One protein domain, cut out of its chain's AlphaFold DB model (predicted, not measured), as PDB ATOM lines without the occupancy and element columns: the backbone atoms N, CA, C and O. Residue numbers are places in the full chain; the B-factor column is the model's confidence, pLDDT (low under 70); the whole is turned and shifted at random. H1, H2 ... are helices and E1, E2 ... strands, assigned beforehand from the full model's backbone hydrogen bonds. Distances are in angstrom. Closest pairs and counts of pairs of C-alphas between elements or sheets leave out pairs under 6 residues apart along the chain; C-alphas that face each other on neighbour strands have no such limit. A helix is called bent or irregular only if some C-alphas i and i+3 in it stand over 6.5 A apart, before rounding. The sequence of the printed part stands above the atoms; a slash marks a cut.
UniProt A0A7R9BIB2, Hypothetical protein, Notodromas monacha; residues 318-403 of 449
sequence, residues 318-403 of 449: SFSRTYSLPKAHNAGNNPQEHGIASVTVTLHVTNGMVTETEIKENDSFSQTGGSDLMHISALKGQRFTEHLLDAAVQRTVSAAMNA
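What this domain is: This is residues 318 to 403 of the 449 residues of the protein "Hypothetical protein" of Notodromas monacha (UniProt A0A7R9BIB2). A narrow, strongly twisted sheet of three long strands makes one layer, and the long helix H2 crosses one face of it slantwise as the second layer. The short helix H1 packs on H2, and at one end the tip of the E1 to E2 loop, residues 331 to 336, sticks out and adds to the long axis. The printed part has 86 residues, with three named strands and then two named helices in the order E1, E2, E3, H1, H2; the sheet runs E1, E2, E3, antiparallel, and the class is mixed, helices and strands. The whole is only just compact, close to loose, with a radius of gyration of the C-alphas of 14.0 A and spans of 49 by 23 by 19 A.

Where its parts are: E1, residues 318 to 326, begins with C-alpha 318 at (-22.063, 22.555, -0.983) and is 25.8 A long. E2, residues 340 to 350, is 32.5 A long. E3, residues 353 to 361, is 24.0 A long and bends by 50 degrees at residue 356. H1, residues 374 to 377, begins with C-alpha 374 at (-3.337, 28.188, 2.000) and is 5.3 A long. H2, residues 386 to 402, is 25.3 A long and ends with C-alpha 402 at (5.399, 35.068, -8.431). H2 is neither bent nor irregular, but only just: C-alphas 386 and 389 are 6.1 A apart.

How they stand to each other: The strands form a meander, each the antiparallel neighbour of the one before, with E1 and E3 as edge strands. E1 and E2 are a hairpin at 159 degrees between directions, with N 321 and O 345 within hydrogen-bond range at 2.9 A. E2 and E3 are a hairpin at 157 degrees, with N 346 and O 358 within range at 2.8 A. H2 is on the sheet at a height over the sheet of 8.9 A. It lies over E2 and only just over E1, where 3 of its 17 C-alphas fall, and runs slantwise to the strands, at 38 degrees to E2 on the local plane. The closest C-alphas of E1 and H2 are those of Leu 325 and Val 397, 7.6 A apart. H1 is on the sheet but only grazes it, with residues 376 to 377; the closest C-alphas of H1 and E3 are those of Ser 377 and Thr 357, 6.2 A apart. H1 and H2 touch, H2 with residues 389 to 396 alone; their closest C-alphas are those of His 375 and Ala 392, 5.5 A apart. In H2, 12 of 13 O i to N i+4 pairs are within hydrogen-bond range; H1 is too short for such a pair, and its one O i to N i+3 pair is not within range.

The domain as a whole: The two C-alphas farthest apart are those of Asn 334 and Asn 351, 49.0 A. The printed part has no cut. The links E1 to E2 and E3 to H1 are long, with 13 and 12 residues. Residues 331 to 336 stand free. The mean pLDDT of the printed part is 72.9; residues 326 to 341, 362 to 374, 397 and 399 to 403 are under 70.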
ATOM      1  N   SER A 318     -23.409  22.447  -0.428       95.12
ATOM      2  CA  SER A 318     -22.063  22.555  -0.983       95.12
ATOM      3  C   SER A 318     -22.074  23.442  -2.232       95.12
ATOM      4  O   SER A 318     -23.100  23.587  -2.907       95.12
ATOM      5  N   PHE A 319     -20.945  24.077  -2.523       93.62
ATOM      6  CA  PHE A 319     -20.725  24.850  -3.742       93.62
ATOM      7  C   PHE A 319     -19.384  24.466  -4.359       93.62
ATOM      8  O   PHE A 319     -18.341  24.653  -3.736       93.62
ATOM      9  N   SER A 320     -19.415  23.950  -5.582       91.69
ATOM     10  CA  SER A 320     -18.251  23.442  -6.302       91.69
ATOM     11  C   SER A 320     -17.976  24.259  -7.557       91.69
ATOM     12  O   SER A 320     -18.886  24.526  -8.341       91.69
ATOM     13  N   ARG A 321     -16.714  24.610  -7.806       89.50
ATOM     14  CA  ARG A 321     -16.293  25.220  -9.073       89.50
ATOM     15  C   ARG A 321     -14.983  24.606  -9.548       89.50
ATOM     16  O   ARG A 321     -14.074  24.381  -8.751       89.50
ATOM     17  N   THR A 322     -14.904  24.341 -10.848       87.56
ATOM     18  CA  THR A 322     -13.701  23.824 -11.505       87.56
ATOM     19  C   THR A 322     -12.934  24.963 -12.158       87.56
ATOM     20  O   THR A 322     -13.518  25.805 -12.840       87.56
ATOM     21  N   TYR A 323     -11.622  24.968 -11.956       82.81
ATOM     22  CA  TYR A 323     -10.689  25.949 -12.483       82.81
ATOM     23  C   TYR A 323      -9.640  25.253 -13.339       82.81
ATOM     24  O   TYR A 323      -9.153  24.178 -12.992       82.81
ATOM     25  N   SER A 324      -9.272  25.902 -14.438       79.50
ATOM     26  CA  SER A 324      -8.171  25.483 -15.299       79.50
ATOM     27  C   SER A 324      -6.924  26.267 -14.917       79.50
ATOM     28  O   SER A 324      -6.894  27.489 -15.064       79.50
ATOM     29  N   LEU A 325      -5.908  25.571 -14.417       72.56
ATOM     30  CA  LEU A 325      -4.648  26.148 -13.962       72.56
ATOM     31  C   LEU A 325      -3.496  25.714 -14.882       72.56
ATOM     32  O   LEU A 325      -3.481  24.567 -15.332       72.56
ATOM     33  N   PRO A 326      -2.512  26.582 -15.173       65.44
ATOM     34  CA  PRO A 326      -1.295  26.162 -15.865       65.44
ATOM     35  C   PRO A 326      -0.514  25.142 -15.023       65.44
ATOM     36  O   PRO A 326      -0.360  25.339 -13.817       65.44
ATOM     37  N   LYS A 327       0.007  24.071 -15.637       64.25
ATOM     38  CA  LYS A 327       0.926  23.148 -14.955       64.25
ATOM     39  C   LYS A 327       2.246  23.861 -14.639       64.25
ATOM     40  O   LYS A 327       2.809  24.547 -15.492       64.25
ATOM     41  N   ALA A 328       2.736  23.674 -13.416       53.28
ATOM     42  CA  ALA A 328       4.062  24.098 -12.983       53.28
ATOM     43  C   ALA A 328       5.152  23.484 -13.889       53.28
ATOM     44  O   ALA A 328       5.113  22.295 -14.206       53.28
ATOM     45  N   HIS A 329       6.123  24.294 -14.327       48.88
ATOM     46  CA  HIS A 329       7.259  23.829 -15.127       48.88
ATOM     47  C   HIS A 329       8.183  22.999 -14.222       48.88
ATOM     48  O   HIS A 329       8.762  23.541 -13.276       48.88
ATOM     49  N   ASN A 330       8.336  21.701 -14.496       45.38
ATOM     50  CA  ASN A 330       9.417  20.918 -13.902       45.38
ATOM     51  C   ASN A 330      10.715  21.350 -14.585       45.38
ATOM     52  O   ASN A 330      10.836  21.219 -15.801       45.38
ATOM     53  N   ALA A 331      11.687  21.845 -13.816       42.34
ATOM     54  CA  ALA A 331      12.957  22.406 -14.294       42.34
ATOM     55  C   ALA A 331      13.892  21.410 -15.034       42.34
ATOM     56  O   ALA A 331      15.084  21.668 -15.155       42.34
ATOM     57  N   GLY A 332      13.376  20.275 -15.516       43.31
ATOM     58  CA  GLY A 332      14.150  19.207 -16.149       43.31
ATOM     59  C   GLY A 332      13.646  18.710 -17.507       43.31
ATOM     60  O   GLY A 332      14.393  17.978 -18.140       43.31
ATOM     61  N   ASN A 333      12.450  19.086 -17.989       44.53
ATOM     62  CA  ASN A 333      11.916  18.571 -19.261       44.53
ATOM     63  C   ASN A 333      11.407  19.684 -20.192       44.53
ATOM     64  O   ASN A 333      10.880  20.691 -19.736       44.53
ATOM     65  N   ASN A 334      11.611  19.452 -21.494       43.56
ATOM     66  CA  ASN A 334      11.347  20.292 -22.670       43.56
ATOM     67  C   ASN A 334      10.444  21.545 -22.484       43.56
ATOM     68  O   ASN A 334       9.290  21.400 -22.084       43.56
ATOM     69  N   PRO A 335      10.868  22.745 -22.944       46.62
ATOM     70  CA  PRO A 335      10.116  24.006 -22.812       46.62
ATOM     71  C   PRO A 335       8.757  24.108 -23.543       46.62
ATOM     72  O   PRO A 335       8.204  25.203 -23.611       46.62
ATOM     73  N   GLN A 336       8.228  23.034 -24.139       44.66
ATOM     74  CA  GLN A 336       7.095  23.084 -25.081       44.66
ATOM     75  C   GLN A 336       5.772  22.461 -24.594       44.66
ATOM     76  O   GLN A 336       4.772  22.589 -25.297       44.66
ATOM     77  N   GLU A 337       5.695  21.850 -23.406       44.78
ATOM     78  CA  GLU A 337       4.422  21.314 -22.887       44.78
ATOM     79  C   GLU A 337       3.716  22.293 -21.937       44.78
ATOM     80  O   GLU A 337       3.862  22.254 -20.715       44.78
ATOM     81  N   HIS A 338       2.884  23.172 -22.499       52.03
ATOM     82  CA  HIS A 338       1.905  23.953 -21.737       52.03
ATOM     83  C   HIS A 338       0.705  23.077 -21.354       52.03
ATOM     84  O   HIS A 338      -0.372  23.175 -21.940       52.03
ATOM     85  N   GLY A 339       0.881  22.182 -20.385       59.22
ATOM     86  CA  GLY A 339      -0.246  21.426 -19.848       59.22
ATOM     87  C   GLY A 339      -1.175  22.322 -19.023       59.22
ATOM     88  O   GLY A 339      -0.716  23.150 -18.238       59.22
ATOM     89  N   ILE A 340      -2.485  22.134 -19.169       64.06
ATOM     90  CA  ILE A 340      -3.501  22.684 -18.265       64.06
ATOM     91  C   ILE A 340      -3.871  21.566 -17.286       64.06
ATOM     92  O   ILE A 340      -4.053  20.425 -17.705       64.06
ATOM     93  N   ALA A 341      -3.929  21.874 -15.995       69.94
ATOM     94  CA  ALA A 341      -4.498  21.004 -14.975       69.94
ATOM     95  C   ALA A 341      -5.867  21.543 -14.564       69.94
ATOM     96  O   ALA A 341      -6.049  22.758 -14.439       69.94
ATOM     97  N   SER A 342      -6.826  20.650 -14.341       77.75
ATOM     98  CA  SER A 342      -8.131  21.034 -13.808       77.75
ATOM     99  C   SER A 342      -8.246  20.713 -12.317       77.75
ATOM    100  O   SER A 342      -7.996  19.590 -11.874       77.75
ATOM    101  N   VAL A 343      -8.638  21.721 -11.537       81.31
ATOM    102  CA  VAL A 343      -8.832  21.618 -10.086       81.31
ATOM    103  C   VAL A 343     -10.266  21.986  -9.755       81.31
ATOM    104  O   VAL A 343     -10.730  23.076 -10.091       81.31
ATOM    105  N   THR A 344     -10.972  21.092  -9.074       87.19
ATOM    106  CA  THR A 344     -12.303  21.362  -8.534       87.19
ATOM    107  C   THR A 344     -12.181  21.711  -7.060       87.19
ATOM    108  O   THR A 344     -11.645  20.930  -6.278       87.19
ATOM    109  N   VAL A 345     -12.703  22.873  -6.676       88.19
ATOM    110  CA  VAL A 345     -12.789  23.288  -5.274       88.19
ATOM    111  C   VAL A 345     -14.245  23.254  -4.839       88.19
ATOM    112  O   VAL A 345     -15.096  23.855  -5.497       88.19
ATOM    113  N   THR A 346     -14.512  22.584  -3.724       91.69
ATOM    114  CA  THR A 346     -15.834  22.446  -3.113       91.69
ATOM    115  C   THR A 346     -15.832  23.115  -1.743       91.69
ATOM    116  O   THR A 346     -15.004  22.815  -0.889       91.69
ATOM    117  N   LEU A 347     -16.770  24.031  -1.522       93.88
ATOM    118  CA  LEU A 347     -17.014  24.673  -0.235       93.88
ATOM    119  C   LEU A 347     -18.249  24.055   0.411       93.88
ATOM    120  O   LEU A 347     -19.328  24.092  -0.180       93.88
ATOM    121  N   HIS A 348     -18.120  23.558   1.636       95.81
ATOM    122  CA  HIS A 348     -19.263  23.145   2.451       95.81
ATOM    123  C   HIS A 348     -19.718  24.305   3.320       95.81
ATOM    124  O   HIS A 348     -18.907  24.941   4.001       95.81
ATOM    125  N   VAL A 349     -21.018  24.591   3.296       96.56
ATOM    126  CA  VAL A 349     -21.598  25.772   3.934       96.56
ATOM    127  C   VAL A 349     -22.672  25.360   4.931       96.56
ATOM    128  O   VAL A 349     -23.660  24.708   4.586       96.56
ATOM    129  N   THR A 350     -22.500  25.803   6.174       97.19
ATOM    130  CA  THR A 350     -23.459  25.623   7.272       97.19
ATOM    131  C   THR A 350     -23.737  26.975   7.904       97.19
ATOM    132  O   THR A 350     -22.817  27.750   8.156       97.19
ATOM    133  N   ASN A 351     -25.009  27.284   8.153       96.06
ATOM    134  CA  ASN A 351     -25.439  28.584   8.676       96.06
ATOM    135  C   ASN A 351     -24.884  29.783   7.878       96.06
ATOM    136  O   ASN A 351     -24.539  30.819   8.441       96.06
ATOM    137  N   GLY A 352     -24.769  29.638   6.553       95.19
ATOM    138  CA  GLY A 352     -24.220  30.674   5.671       95.19
ATOM    139  C   GLY A 352     -22.719  30.950   5.849       95.19
ATOM    140  O   GLY A 352     -22.228  31.951   5.330       95.19
ATOM    141  N   MET A 353     -22.002  30.083   6.565       96.31
ATOM    142  CA  MET A 353     -20.561  30.160   6.805       96.31
ATOM    143  C   MET A 353     -19.860  28.968   6.153       96.31
ATOM    144  O   MET A 353     -20.372  27.849   6.199       96.31
ATOM    145  N   VAL A 354     -18.678  29.189   5.580       96.12
ATOM    146  CA  VAL A 354     -17.838  28.109   5.044       96.12
ATOM    147  C   VAL A 354     -17.275  27.300   6.213       96.12
ATOM    148  O   VAL A 354     -16.534  27.831   7.039       96.12
ATOM    149  N   THR A 355     -17.623  26.020   6.304       95.50
ATOM    150  CA  THR A 355     -17.164  25.129   7.383       95.50
ATOM    151  C   THR A 355     -15.997  24.249   6.968       95.50
ATOM    152  O   THR A 355     -15.152  23.913   7.800       95.50
ATOM    153  N   GLU A 356     -15.939  23.895   5.690       92.50
ATOM    154  CA  GLU A 356     -14.929  23.004   5.134       92.50
ATOM    155  C   GLU A 356     -14.690  23.323   3.660       92.50
ATOM    156  O   GLU A 356     -15.571  23.839   2.967       92.50
ATOM    157  N   THR A 357     -13.475  23.039   3.207       90.12
ATOM    158  CA  THR A 357     -13.033  23.227   1.828       90.12
ATOM    159  C   THR A 357     -12.386  21.936   1.350       90.12
ATOM    160  O   THR A 357     -11.382  21.513   1.923       90.12
ATOM    161  N   GLU A 358     -12.931  21.332   0.304       88.38
ATOM    162  CA  GLU A 358     -12.349  20.174  -0.368       88.38
ATOM    163  C   GLU A 358     -11.750  20.595  -1.706       88.38
ATOM    164  O   GLU A 358     -12.290  21.456  -2.405       88.38
ATOM    165  N   ILE A 359     -10.638  19.969  -2.077       84.00
ATOM    166  CA  ILE A 359      -9.955  20.215  -3.344       84.00
ATOM    167  C   ILE A 359      -9.719  18.862  -3.998       84.00
ATOM    168  O   ILE A 359      -9.129  17.969  -3.391       84.00
ATOM    169  N   LYS A 360     -10.221  18.705  -5.220       82.50
ATOM    170  CA  LYS A 360     -10.046  17.510  -6.042       82.50
ATOM    171  C   LYS A 360      -9.282  17.896  -7.297       82.50
ATOM    172  O   LYS A 360      -9.759  18.696  -8.103       82.50
ATOM    173  N   GLU A 361      -8.088  17.343  -7.436       74.62
ATOM    174  CA  GLU A 361      -7.292  17.431  -8.655       74.62
ATOM    175  C   GLU A 361      -7.782  16.355  -9.622       74.62
ATOM    176  O   GLU A 361      -7.841  15.180  -9.258       74.62
ATOM    177  N   ASN A 362      -8.173  16.745 -10.836       64.56
ATOM    178  CA  ASN A 362      -8.632  15.771 -11.831       64.56
ATOM    179  C   ASN A 362      -7.484  15.283 -12.732       64.56
ATOM    180  O   ASN A 362      -7.625  14.256 -13.389       64.56
ATOM    181  N   ASP A 363      -6.354  15.994 -12.734       60.28
ATOM    182  CA  ASP A 363      -5.125  15.653 -13.450       60.28
ATOM    183  C   ASP A 363      -3.960  15.636 -12.458       60.28
ATOM    184  O   ASP A 363      -3.920  16.480 -11.567       60.28
ATOM    185  N   SER A 364      -2.997  14.722 -12.624       52.91
ATOM    186  CA  SER A 364      -1.821  14.602 -11.751       52.91
ATOM    187  C   SER A 364      -1.016  15.910 -11.713       52.91
ATOM    188  O   SER A 364      -0.162  16.152 -12.574       52.91
ATOM    189  N   PHE A 365      -1.291  16.768 -10.728       48.44
ATOM    190  CA  PHE A 365      -0.520  17.968 -10.443       48.44
ATOM    191  C   PHE A 365       0.801  17.494  -9.830       48.44
ATOM    192  O   PHE A 365       0.839  16.887  -8.760       48.44
ATOM    193  N   SER A 366       1.907  17.633 -10.562       44.31
ATOM    194  CA  SER A 366       3.193  17.122 -10.091       44.31
ATOM    195  C   SER A 366       3.632  17.874  -8.838       44.31
ATOM    196  O   SER A 366       3.760  19.095  -8.879       44.31
ATOM    197  N   GLN A 367       3.873  17.105  -7.770       45.56
ATOM    198  CA  GLN A 367       4.601  17.412  -6.531       45.56
ATOM    199  C   GLN A 367       5.200  18.827  -6.449       45.56
ATOM    200  O   GLN A 367       6.408  19.024  -6.534       45.56
ATOM    201  N   THR A 368       4.348  19.818  -6.219       42.31
ATOM    202  CA  THR A 368       4.733  21.106  -5.645       42.31
ATOM    203  C   THR A 368       3.752  21.357  -4.511       42.31
ATOM    204  O   THR A 368       2.545  21.196  -4.658       42.31
ATOM    205  N   GLY A 369       4.324  21.495  -3.316       42.09
ATOM    206  CA  GLY A 369       3.689  21.164  -2.047       42.09
ATOM    207  C   GLY A 369       2.539  22.079  -1.647       42.09
ATOM    208  O   GLY A 369       2.292  23.127  -2.233       42.09
ATOM    209  N   GLY A 370       1.860  21.677  -0.571       44.94
ATOM    210  CA  GLY A 370       0.675  22.318   0.004       44.94
ATOM    211  C   GLY A 370       0.814  23.772   0.492       44.94
ATOM    212  O   GLY A 370       0.004  24.193   1.314       44.94
ATOM    213  N   SER A 371       1.786  24.553   0.006       47.91
ATOM    214  CA  SER A 371       1.859  26.008   0.181       47.91
ATOM    215  C   SER A 371       0.858  26.771  -0.695       47.91
ATOM    216  O   SER A 371       0.348  27.803  -0.265       47.91
ATOM    217  N   ASP A 372       0.509  26.251  -1.875       53.81
ATOM    218  CA  ASP A 372      -0.313  26.985  -2.856       53.81
ATOM    219  C   ASP A 372      -1.809  27.032  -2.480       53.81
ATOM    220  O   ASP A 372      -2.566  27.899  -2.921       53.81
ATOM    221  N   LEU A 373      -2.245  26.157  -1.572       59.91
ATOM    222  CA  LEU A 373      -3.651  25.997  -1.185       59.91
ATOM    223  C   LEU A 373      -4.031  26.755   0.101       59.91
ATOM    224  O   LEU A 373      -5.201  26.742   0.497       59.91
ATOM    225  N   MET A 374      -3.086  27.463   0.741       61.41
ATOM    226  CA  MET A 374      -3.337  28.188   2.000       61.41
ATOM    227  C   MET A 374      -4.446  29.243   1.884       61.41
ATOM    228  O   MET A 374      -5.191  29.483   2.832       61.41
ATOM    229  N   HIS A 375      -4.594  29.877   0.719       70.50
ATOM    230  CA  HIS A 375      -5.627  30.894   0.516       70.50
ATOM    231  C   HIS A 375      -7.043  30.312   0.427       70.50
ATOM    232  O   HIS A 375      -8.003  31.032   0.705       70.50
ATOM    233  N   ILE A 376      -7.173  29.033   0.063       74.38
ATOM    234  CA  ILE A 376      -8.458  28.332  -0.014       74.38
ATOM    235  C   ILE A 376      -8.848  27.818   1.373       74.38
ATOM    236  O   ILE A 376      -9.977  28.042   1.803       74.38
ATOM    237  N   SER A 377      -7.916  27.222   2.125       74.75
ATOM    238  CA  SER A 377      -8.191  26.777   3.500       74.75
ATOM    239  C   SER A 377      -8.525  27.944   4.441       74.75
ATOM    240  O   SER A 377      -9.351  27.796   5.344       74.75
ATOM    241  N   ALA A 378      -7.975  29.135   4.177       83.62
ATOM    242  CA  ALA A 378      -8.302  30.371   4.890       83.62
ATOM    243  C   ALA A 378      -9.763  30.838   4.719       83.62
ATOM    244  O   ALA A 378     -10.203  31.728   5.448       83.62
ATOM    245  N   LEU A 379     -10.532  30.265   3.782       87.00
ATOM    246  CA  LEU A 379     -11.958  30.572   3.621       87.00
ATOM    247  C   LEU A 379     -12.813  30.019   4.766       87.00
ATOM    248  O   LEU A 379     -13.916  30.517   4.999       87.00
ATOM    249  N   LYS A 380     -12.323  29.012   5.497       91.44
ATOM    250  CA  LYS A 380     -13.038  28.428   6.632       91.44
ATOM    251  C   LYS A 380     -13.348  29.490   7.691       91.44
ATOM    252  O   LYS A 380     -12.489  30.268   8.092       91.44
ATOM    253  N   GLY A 381     -14.593  29.509   8.159       92.19
ATOM    254  CA  GLY A 381     -15.096  30.480   9.129       92.19
ATOM    255  C   GLY A 381     -15.532  31.818   8.525       92.19
ATOM    256  O   GLY A 381     -15.995  32.678   9.270       92.19
ATOM    257  N   GLN A 382     -15.435  32.010   7.205       93.62
ATOM    258  CA  GLN A 382     -15.927  33.218   6.533       93.62
ATOM    259  C   GLN A 382     -17.382  33.063   6.064       93.62
ATOM    260  O   GLN A 382     -17.861  31.955   5.806       93.62
ATOM    261  N   ARG A 383     -18.097  34.189   5.943       94.50
ATOM    262  CA  ARG A 383     -19.451  34.244   5.362       94.50
ATOM    263  C   ARG A 383     -19.398  33.842   3.900       94.50
ATOM    264  O   ARG A 383     -18.650  34.453   3.156       94.50
ATOM    265  N   PHE A 384     -20.205  32.879   3.473       93.19
ATOM    266  CA  PHE A 384     -20.170  32.414   2.091       93.19
ATOM    267  C   PHE A 384     -20.643  33.490   1.096       93.19
ATOM    268  O   PHE A 384     -21.711  34.088   1.252       93.19
ATOM    269  N   THR A 385     -19.865  33.679   0.032       88.19
ATOM    270  CA  THR A 385     -20.237  34.387  -1.198       88.19
ATOM    271  C   THR A 385     -19.591  33.662  -2.380       88.19
ATOM    272  O   THR A 385     -18.536  33.049  -2.218       88.19
ATOM    273  N   GLU A 386     -20.187  33.731  -3.575       84.19
ATOM    274  CA  GLU A 386     -19.590  33.107  -4.772       84.19
ATOM    275  C   GLU A 386     -18.201  33.703  -5.080       84.19
ATOM    276  O   GLU A 386     -17.250  32.968  -5.344       84.19
ATOM    277  N   HIS A 387     -18.057  35.025  -4.925       83.62
ATOM    278  CA  HIS A 387     -16.814  35.766  -5.186       83.62
ATOM    279  C   HIS A 387     -15.650  35.391  -4.269       83.62
ATOM    280  O   HIS A 387     -14.494  35.591  -4.643       83.62
ATOM    281  N   LEU A 388     -15.912  34.862  -3.067       81.38
ATOM    282  CA  LEU A 388     -14.842  34.451  -2.152       81.38
ATOM    283  C   LEU A 388     -13.962  33.368  -2.762       81.38
ATOM    284  O   LEU A 388     -12.739  33.423  -2.611       81.38
ATOM    285  N   LEU A 389     -14.580  32.405  -3.449       82.19
ATOM    286  CA  LEU A 389     -13.851  31.307  -4.061       82.19
ATOM    287  C   LEU A 389     -13.014  31.805  -5.244       82.19
ATOM    288  O   LEU A 389     -11.819  31.522  -5.298       82.19
ATOM    289  N   ASP A 390     -13.607  32.612  -6.127       82.12
ATOM    290  CA  ASP A 390     -12.904  33.190  -7.279       82.12
ATOM    291  C   ASP A 390     -11.701  34.031  -6.837       82.12
ATOM    292  O   ASP A 390     -10.590  33.874  -7.349       82.12
ATOM    293  N   ALA A 391     -11.891  34.881  -5.825       83.00
ATOM    294  CA  ALA A 391     -10.826  35.719  -5.289       83.00
ATOM    295  C   ALA A 391      -9.722  34.898  -4.600       83.00
ATOM    296  O   ALA A 391      -8.547  35.259  -4.680       83.00
ATOM    297  N   ALA A 392     -10.069  33.806  -3.909       81.94
ATOM    298  CA  ALA A 392      -9.085  32.923  -3.283       81.94
ATOM    299  C   ALA A 392      -8.236  32.193  -4.327       81.94
ATOM    300  O   ALA A 392      -7.010  32.204  -4.217       81.94
ATOM    301  N   VAL A 393      -8.866  31.643  -5.368       77.88
ATOM    302  CA  VAL A 393      -8.158  30.949  -6.448       77.88
ATOM    303  C   VAL A 393      -7.263  31.913  -7.225       77.88
ATOM    304  O   VAL A 393      -6.096  31.605  -7.447       77.88
ATOM    305  N   GLN A 394      -7.736  33.117  -7.561       77.75
ATOM    306  CA  GLN A 394      -6.899  34.129  -8.224       77.75
ATOM    307  C   GLN A 394      -5.650  34.495  -7.410       77.75
ATOM    308  O   GLN A 394      -4.572  34.677  -7.985       77.75
ATOM    309  N   ARG A 395      -5.765  34.581  -6.077       78.56
ATOM    310  CA  ARG A 395      -4.614  34.816  -5.192       78.56
ATOM    311  C   ARG A 395      -3.639  33.645  -5.207       78.56
ATOM    312  O   ARG A 395      -2.446  33.889  -5.346       78.56
ATOM    313  N   THR A 396      -4.136  32.411  -5.132       73.19
ATOM    314  CA  THR A 396      -3.316  31.196  -5.265       73.19
ATOM    315  C   THR A 396      -2.546  31.179  -6.584       73.19
ATOM    316  O   THR A 396      -1.328  31.028  -6.574       73.19
ATOM    317  N   VAL A 397      -3.214  31.434  -7.712       69.69
ATOM    318  CA  VAL A 397      -2.559  31.472  -9.032       69.69
ATOM    319  C   VAL A 397      -1.504  32.574  -9.104       69.69
ATOM    320  O   VAL A 397      -0.396  32.345  -9.584       69.69
ATOM    321  N   SER A 398      -1.819  33.764  -8.592       70.62
ATOM    322  CA  SER A 398      -0.882  34.893  -8.578       70.62
ATOM    323  C   SER A 398       0.341  34.622  -7.693       70.62
ATOM    324  O   SER A 398       1.451  35.017  -8.044       70.62
ATOM    325  N   ALA A 399       0.157  33.953  -6.551       67.69
ATOM    326  CA  ALA A 399       1.243  33.561  -5.656       67.69
ATOM    327  C   ALA A 399       2.160  32.521  -6.318       67.69
ATOM    328  O   ALA A 399       3.375  32.722  -6.345       67.69
ATOM    329  N   ALA A 400       1.578  31.491  -6.940       64.06
ATOM    330  CA  ALA A 400       2.318  30.470  -7.676       64.06
ATOM    331  C   ALA A 400       3.147  31.080  -8.823       64.06
ATOM    332  O   ALA A 400       4.324  30.768  -8.970       64.06
ATOM    333  N   MET A 401       2.582  32.024  -9.590       62.16
ATOM    334  CA  MET A 401       3.307  32.713 -10.671       62.16
ATOM    335  C   MET A 401       4.473  33.586 -10.177       62.16
ATOM    336  O   MET A 401       5.476  33.714 -10.876       62.16
ATOM    337  N   ASN A 402       4.361  34.192  -8.991       60.16
ATOM    338  CA  ASN A 402       5.399  35.068  -8.431       60.16
ATOM    339  C   ASN A 402       6.519  34.309  -7.700       60.16
ATOM    340  O   ASN A 402       7.606  34.862  -7.536       60.16
ATOM    341  N   ALA A 403       6.273  33.072  -7.259       53.84
ATOM    342  CA  ALA A 403       7.269  32.225  -6.597       53.84
ATOM    343  C   ALA A 403       8.318  31.638  -7.567       53.84
ATOM    344  O   ALA A 403       9.344  31.122  -7.125       53.84
TER     345      ALA A 403